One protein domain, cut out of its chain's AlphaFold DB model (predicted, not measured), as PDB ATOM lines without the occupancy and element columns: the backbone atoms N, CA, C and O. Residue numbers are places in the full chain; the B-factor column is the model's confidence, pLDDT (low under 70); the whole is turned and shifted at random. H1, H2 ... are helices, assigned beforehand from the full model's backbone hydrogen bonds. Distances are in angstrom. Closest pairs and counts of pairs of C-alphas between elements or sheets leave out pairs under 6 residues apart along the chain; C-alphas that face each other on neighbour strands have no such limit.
ATOM      1  N   LEU A  65      12.252 -30.082   2.018       95.81
ATOM      2  CA  LEU A  65      11.231 -29.291   2.703       95.81
ATOM      3  C   LEU A  65      10.691 -29.984   3.956       95.81
ATOM      4  O   LEU A  65      10.289 -29.283   4.886       95.81
ATOM      5  N   ASP A  66      10.719 -31.316   4.012       96.69
ATOM      6  CA  ASP A  66      10.292 -32.065   5.191       96.69
ATOM      7  C   ASP A  66      11.315 -31.882   6.321       96.69
ATOM      8  O   ASP A  66      10.943 -31.586   7.460       96.69
ATOM      9  N   GLU A  67      12.615 -31.942   6.004       97.62
ATOM     10  CA  GLU A  67      13.681 -31.651   6.973       97.62
ATOM     11  C   GLU A  67      13.634 -30.197   7.461       97.62
ATOM     12  O   GLU A  67      13.795 -29.933   8.658       97.62
ATOM     13  N   LEU A  68      13.382 -29.250   6.551       96.44
ATOM     14  CA  LEU A  68      13.232 -27.836   6.891       96.44
ATOM     15  C   LEU A  68      12.043 -27.606   7.829       96.44
ATOM     16  O   LEU A  68      12.182 -26.889   8.823       96.44
ATOM     17  N   ALA A  69      10.884 -28.199   7.530       95.75
ATOM     18  CA  ALA A  69       9.683 -28.066   8.349       95.75
ATOM     19  C   ALA A  69       9.908 -28.619   9.763       95.75
ATOM     20  O   ALA A  69       9.559 -27.975  10.753       95.75
ATOM     21  N   GLU A  70      10.559 -29.775   9.859       96.75
ATOM     22  CA  GLU A  70      10.874 -30.432  11.122       96.75
ATOM     23  C   GLU A  70      11.910 -29.634  11.944       96.75
ATOM     24  O   GLU A  70      11.746 -29.431  13.151       96.75
ATOM     25  N   ALA A  71      12.938 -29.070  11.301       96.81
ATOM     26  CA  ALA A  71      13.887 -28.168  11.956       96.81
ATOM     27  C   ALA A  71      13.231 -26.860  12.435       96.81
ATOM     28  O   ALA A  71      13.481 -26.419  13.561       96.81
ATOM     29  N   ALA A  72      12.367 -26.258  11.614       96.81
ATOM     30  CA  ALA A  72      11.615 -25.062  11.981       96.81
ATOM     31  C   ALA A  72      10.686 -25.326  13.176       96.81
ATOM     32  O   ALA A  72      10.608 -24.499  14.086       96.81
ATOM     33  N   GLY A  73      10.032 -26.489  13.217       97.12
ATOM     34  CA  GLY A  73       9.151 -26.867  14.317       97.12
ATOM     35  C   GLY A  73       9.872 -27.045  15.647       97.12
ATOM     36  O   GLY A  73       9.414 -26.513  16.662       97.12
ATOM     37  N   ARG A  74      11.055 -27.674  15.647       96.81
ATOM     38  CA  ARG A  74      11.919 -27.723  16.842       96.81
ATOM     39  C   ARG A  74      12.338 -26.333  17.305       96.81
ATOM     40  O   ARG A  74      12.275 -26.034  18.494       96.81
ATOM     41  N   ARG A  75      12.711 -25.450  16.374       97.31
ATOM     42  CA  ARG A  75      13.088 -24.075  16.720       97.31
ATOM     43  C   ARG A  75      11.925 -23.297  17.340       97.31
ATOM     44  O   ARG A  75      12.129 -22.535  18.282       97.31
ATOM     45  N   LEU A  76      10.704 -23.489  16.842       96.94
ATOM     46  CA  LEU A  76       9.504 -22.906  17.444       96.94
ATOM     47  C   LEU A  76       9.247 -23.453  18.850       96.94
ATOM     48  O   LEU A  76       8.910 -22.671  19.737       96.94
ATOM     49  N   ALA A  77       9.433 -24.757  19.068       97.00
ATOM     50  CA  ALA A  77       9.305 -25.374  20.388       97.00
ATOM     51  C   ALA A  77      10.272 -24.740  21.404       97.00
ATOM     52  O   ALA A  77       9.846 -24.311  22.474       97.00
ATOM     53  N   GLU A  78      11.545 -24.565  21.034       97.44
ATOM     54  CA  GLU A  78      12.548 -23.889  21.873       97.44
ATOM     55  C   GLU A  78      12.154 -22.451  22.240       97.44
ATOM     56  O   GLU A  78      12.347 -22.019  23.375       97.44
ATOM     57  N   LEU A  79      11.618 -21.694  21.277       97.56
ATOM     58  CA  LEU A  79      11.283 -20.281  21.461       97.56
ATOM     59  C   LEU A  79       9.982 -20.065  22.242       97.56
ATOM     60  O   LEU A  79       9.842 -19.055  22.929       97.56
ATOM     61  N   THR A  80       9.017 -20.974  22.104       97.38
ATOM     62  CA  THR A  80       7.657 -20.798  22.638       97.38
ATOM     63  C   THR A  80       7.368 -21.652  23.870       97.38
ATOM     64  O   THR A  80       6.414 -21.363  24.588       97.38
ATOM     65  N   GLY A  81       8.162 -22.698  24.117       96.81
ATOM     66  CA  GLY A  81       7.894 -23.709  25.142       96.81
ATOM     67  C   GLY A  81       6.784 -24.701  24.776       96.81
ATOM     68  O   GLY A  81       6.397 -25.506  25.620       96.81
ATOM     69  N   ALA A  82       6.251 -24.647  23.551       96.00
ATOM     70  CA  ALA A  82       5.322 -25.650  23.038       96.00
ATOM     71  C   ALA A  82       6.045 -26.969  22.715       96.00
ATOM     72  O   ALA A  82       7.261 -26.993  22.542       96.00
ATOM     73  N   GLU A  83       5.292 -28.063  22.583       94.12
ATOM     74  CA  GLU A  83       5.856 -29.372  22.219       94.12
ATOM     75  C   GLU A  83       6.417 -29.379  20.788       94.12
ATOM     76  O   GLU A  83       7.451 -29.990  20.528       94.12
ATOM     77  N   TRP A  84       5.744 -28.687  19.863       93.50
ATOM     78  CA  TRP A  84       6.144 -28.529  18.464       93.50
ATOM     79  C   TRP A  84       5.349 -27.380  17.814       93.50
ATOM     80  O   TRP A  84       4.297 -26.984  18.325       93.50
ATOM     81  N   GLY A  85       5.822 -26.837  16.689       93.75
ATOM     82  CA  GLY A  85       5.135 -25.768  15.955       93.75
ATOM     83  C   GLY A  85       5.287 -25.869  14.438       93.75
ATOM     84  O   GLY A  85       6.203 -26.506  13.939       93.75
ATOM     85  N   VAL A  86       4.406 -25.194  13.694       94.62
ATOM     86  CA  VAL A  86       4.433 -25.155  12.222       94.62
ATOM     87  C   VAL A  86       4.433 -23.719  11.709       94.62
ATOM     88  O   VAL A  86       3.737 -22.855  12.246       94.62
ATOM     89  N   ILE A  87       5.193 -23.471  10.641       95.25
ATOM     90  CA  ILE A  87       5.169 -22.210   9.894       95.25
ATOM     91  C   ILE A  87       4.162 -22.329   8.749       95.25
ATOM     92  O   ILE A  87       4.170 -23.298   7.995       95.25
ATOM     93  N   THR A  88       3.297 -21.328   8.600       95.19
ATOM     94  CA  THR A  88       2.302 -21.257   7.521       95.19
ATOM     95  C   THR A  88       2.386 -19.904   6.813       95.19
ATOM     96  O   THR A  88       3.099 -19.001   7.249       95.19
ATOM     97  N   ALA A  89       1.607 -19.728   5.742       93.38
ATOM     98  CA  ALA A  89       1.517 -18.459   5.017       93.38
ATOM     99  C   ALA A  89       0.932 -17.292   5.846       93.38
ATOM    100  O   ALA A  89       1.024 -16.139   5.431       93.38
ATOM    101  N   GLY A  90       0.305 -17.566   6.996       93.19
ATOM    102  CA  GLY A  90      -0.245 -16.545   7.884       93.19
ATOM    103  C   GLY A  90      -1.392 -17.056   8.753       93.19
ATOM    104  O   GLY A  90      -1.895 -18.163   8.570       93.19
ATOM    105  N   THR A  91      -1.862 -16.221   9.684       93.50
ATOM    106  CA  THR A  91      -2.827 -16.620  10.725       93.50
ATOM    107  C   THR A  91      -4.138 -17.177  10.173       93.50
ATOM    108  O   THR A  91      -4.651 -18.158  10.700       93.50
ATOM    109  N   ALA A  92      -4.680 -16.597   9.099       95.25
ATOM    110  CA  ALA A  92      -5.912 -17.097   8.486       95.25
ATOM    111  C   ALA A  92      -5.738 -18.514   7.909       95.25
ATOM    112  O   ALA A  92      -6.601 -19.369   8.107       95.25
ATOM    113  N   ALA A  93      -4.601 -18.781   7.257       95.06
ATOM    114  CA  ALA A  93      -4.266 -20.114   6.766       95.06
ATOM    115  C   ALA A  93      -4.051 -21.091   7.931       95.06
ATOM    116  O   ALA A  93      -4.582 -22.196   7.895       95.06
ATOM    117  N   THR A  94      -3.357 -20.670   8.996       95.88
ATOM    118  CA  THR A  94      -3.194 -21.485  10.210       95.88
ATOM    119  C   THR A  94      -4.534 -21.862  10.820       95.88
ATOM    120  O   THR A  94      -4.723 -23.020  11.167       95.88
ATOM    121  N   LEU A  95      -5.476 -20.922  10.938       96.38
ATOM    122  CA  LEU A  95      -6.803 -21.213  11.480       96.38
ATOM    123  C   LEU A  95      -7.537 -22.248  10.627       96.38
ATOM    124  O   LEU A  95      -8.061 -23.214  11.171       96.38
ATOM    125  N   ALA A  96      -7.515 -22.096   9.300       94.69
ATOM    126  CA  ALA A  96      -8.119 -23.069   8.397       94.69
ATOM    127  C   ALA A  96      -7.483 -24.465   8.540       94.69
ATOM    128  O   ALA A  96      -8.205 -25.453   8.669       94.69
ATOM    129  N   LEU A  97      -6.148 -24.547   8.576       94.44
ATOM    130  CA  LEU A  97      -5.411 -25.804   8.747       94.44
ATOM    131  C   LEU A  97      -5.664 -26.441  10.120       94.44
ATOM    132  O   LEU A  97      -5.894 -27.642  10.202       94.44
ATOM    133  N   ALA A  98      -5.679 -25.645  11.189       94.06
ATOM    134  CA  ALA A  98      -5.963 -26.118  12.539       94.06
ATOM    135  C   ALA A  98      -7.398 -26.645  12.653       94.06
ATOM    136  O   ALA A  98      -7.625 -27.716  13.209       94.06
ATOM    137  N   THR A  99      -8.376 -25.938  12.077       93.50
ATOM    138  CA  THR A  99      -9.763 -26.413  12.014       93.50
ATOM    139  C   THR A  99      -9.870 -27.712  11.220       93.50
ATOM    140  O   THR A  99     -10.499 -28.654  11.697       93.50
ATOM    141  N   ALA A 100      -9.228 -27.797  10.051       93.00
ATOM    142  CA  ALA A 100      -9.180 -29.020   9.256       93.00
ATOM    143  C   ALA A 100      -8.605 -30.191  10.068       93.00
ATOM    144  O   ALA A 100      -9.254 -31.230  10.166       93.00
ATOM    145  N   ALA A 101      -7.463 -29.989  10.733       92.25
ATOM    146  CA  ALA A 101      -6.820 -30.994  11.576       92.25
ATOM    147  C   ALA A 101      -7.714 -31.451  12.742       92.25
ATOM    148  O   ALA A 101      -7.817 -32.649  13.002       92.25
ATOM    149  N   CYS A 102      -8.417 -30.532  13.414       91.69
ATOM    150  CA  CYS A 102      -9.360 -30.884  14.479       91.69
ATOM    151  C   CYS A 102     -10.559 -31.701  13.970       91.69
ATOM    152  O   CYS A 102     -11.049 -32.573  14.685       91.69
ATOM    153  N   ILE A 103     -11.039 -31.425  12.752       92.69
ATOM    154  CA  ILE A 103     -12.189 -32.116  12.149       92.69
ATOM    155  C   ILE A 103     -11.800 -33.509  11.634       92.69
ATOM    156  O   ILE A 103     -12.566 -34.460  11.792       92.69
ATOM    157  N   THR A 104     -10.633 -33.648  11.002       92.56
ATOM    158  CA  THR A 104     -10.199 -34.906  10.370       92.56
ATOM    159  C   THR A 104      -9.411 -35.809  11.315       92.56
ATOM    160  O   THR A 104      -9.323 -37.015  11.077       92.56
ATOM    161  N   GLY A 105      -8.806 -35.245  12.366       89.62
ATOM    162  CA  GLY A 105      -7.809 -35.926  13.189       89.62
ATOM    163  C   GLY A 105      -6.665 -36.475  12.333       89.62
ATOM    164  O   GLY A 105      -6.351 -35.919  11.284       89.62
ATOM    165  N   ASN A 106      -6.103 -37.618  12.733       89.94
ATOM    166  CA  ASN A 106      -5.065 -38.340  11.984       89.94
ATOM    167  C   ASN A 106      -5.641 -39.323  10.945       89.94
ATOM    168  O   ASN A 106      -5.102 -40.414  10.770       89.94
ATOM    169  N   ASN A 107      -6.754 -38.986  10.282       92.25
ATOM    170  CA  ASN A 107      -7.342 -39.830   9.239       92.25
ATOM    171  C   ASN A 107      -7.116 -39.225   7.833       92.25
ATOM    172  O   ASN A 107      -7.831 -38.288   7.462       92.25
ATOM    173  N   PRO A 108      -6.184 -39.772   7.024       92.50
ATOM    174  CA  PRO A 108      -5.891 -39.270   5.681       92.50
ATOM    175  C   PRO A 108      -7.085 -39.312   4.720       92.50
ATOM    176  O   PRO A 108      -7.235 -38.419   3.887       92.50
ATOM    177  N   GLU A 109      -7.971 -40.304   4.845       92.12
ATOM    178  CA  GLU A 109      -9.163 -40.407   3.993       92.12
ATOM    179  C   GLU A 109     -10.128 -39.243   4.246       92.12
ATOM    180  O   GLU A 109     -10.726 -38.709   3.313       92.12
ATOM    181  N   LEU A 110     -10.249 -38.806   5.505       92.50
ATOM    182  CA  LEU A 110     -11.039 -37.626   5.861       92.50
ATOM    183  C   LEU A 110     -10.334 -36.328   5.445       92.50
ATOM    184  O   LEU A 110     -11.003 -35.380   5.042       92.50
ATOM    185  N   MET A 111      -9.004 -36.263   5.499       94.00
ATOM    186  CA  MET A 111      -8.264 -35.089   5.010       94.00
ATOM    187  C   MET A 111      -8.500 -34.859   3.514       94.00
ATOM    188  O   MET A 111      -8.816 -33.742   3.107       94.00
ATOM    189  N   LEU A 112      -8.428 -35.922   2.705       93.94
ATOM    190  CA  LEU A 112      -8.608 -35.859   1.247       93.94
ATOM    191  C   LEU A 112     -10.027 -35.475   0.808       93.94
ATOM    192  O   LEU A 112     -10.223 -35.031  -0.320       93.94
ATOM    193  N   ARG A 113     -11.023 -35.656   1.680       94.19
ATOM    194  CA  ARG A 113     -12.431 -35.348   1.394       94.19
ATOM    195  C   ARG A 113     -12.819 -33.897   1.677       94.19
ATOM    196  O   ARG A 113     -13.913 -33.484   1.289       94.19
ATOM    197  N   LEU A 114     -11.957 -33.113   2.326       92.88
ATOM    198  CA  LEU A 114     -12.247 -31.708   2.599       92.88
ATOM    199  C   LEU A 114     -12.490 -30.919   1.294       92.88
ATOM    200  O   LEU A 114     -11.805 -31.151   0.298       92.88
ATOM    201  N   PRO A 115     -13.446 -29.968   1.281       92.44
ATOM    202  CA  PRO A 115     -14.212 -29.455   2.425       92.44
ATOM    203  C   PRO A 115     -15.521 -30.218   2.742       92.44
ATOM    204  O   PRO A 115     -16.305 -29.741   3.557       92.44
ATOM    205  N   GLU A 116     -15.795 -31.375   2.123       93.06
ATOM    206  CA  GLU A 116     -17.019 -32.158   2.365       93.06
ATOM    207  C   GLU A 116     -16.916 -32.986   3.656       93.06
ATOM    208  O   GLU A 116     -16.212 -33.993   3.717       93.06
ATOM    209  N   THR A 117     -17.659 -32.578   4.686       90.88
ATOM    210  CA  THR A 117     -17.595 -33.144   6.043       90.88
ATOM    211  C   THR A 117     -18.800 -34.011   6.427       90.88
ATOM    212  O   THR A 117     -18.887 -34.489   7.562       90.88
ATOM    213  N   ARG A 118     -19.750 -34.264   5.515       89.50
ATOM    214  CA  ARG A 118     -20.909 -35.130   5.796       89.50
ATOM    215  C   ARG A 118     -20.466 -36.532   6.217       89.50
ATOM    216  O   ARG A 118     -19.690 -37.205   5.529       89.50
ATOM    217  N   GLY A 119     -21.027 -36.981   7.339       84.44
ATOM    218  CA  GLY A 119     -20.762 -38.296   7.925       84.44
ATOM    219  C   GLY A 119     -19.461 -38.380   8.724       84.44
ATOM    220  O   GLY A 119     -19.060 -39.486   9.080       84.44
TER     221      GLY A 119
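What this domain is: This is residues 65 to 119 of the 124 residues of an uncharacterized protein of Bradyrhizobium sacchari (UniProt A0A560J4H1). Two longer helices, H1 and H2, stand apart in an open, elongated arrangement, with the link of residues 81 to 90 running across the space between them. The short helix H3 packs on the last part of H2, and the printed part ends in a tail without a named element, residues 113 to 119, at the opposite end of the long axis from H1. The printed part has 55 residues, with three named helices in the order H1, H2, H3 and no named strand; its class is all helix. The whole is loose, with a radius of gyration of the C-alphas of 13.3 A, and spans 39 by 22 by 19 A.

Where its parts are: H1 covers residues 65 to 80 and is 22.0 A long from first to last C-alpha; it begins with C-alpha 65 at (11.231, -29.291, 2.703). H2 covers residues 91 to 104, is 19.7 A long and begins with C-alpha 91 at (-2.827, -16.620, 10.725). H3 covers residues 108 to 112, is 6.2 A long and ends with C-alpha 112 at (-8.608, -35.859, 1.247).

How they stand to each other: H1 touches no helix: it is apart from H2 and apart from H3. H2 touches H3 with residues 100 to 104 alone. Their closest C-alphas are those of Thr 104 and Leu 110, 5.3 A apart, while their centres are 13.8 A apart. In H1, H2 and H3 every O i to N i+4 pair is within hydrogen-bond range.

The domain as a whole: The two C-alphas farthest apart are those of Leu 79 and Gly 119, at 39.2 A. The printed part has no cut. The link from H1 to H2 is short, with 10 residues, and the link from H2 to H3 is tight, with 3. The mean pLDDT of the printed part is 94.3, and no printed residue is under 70.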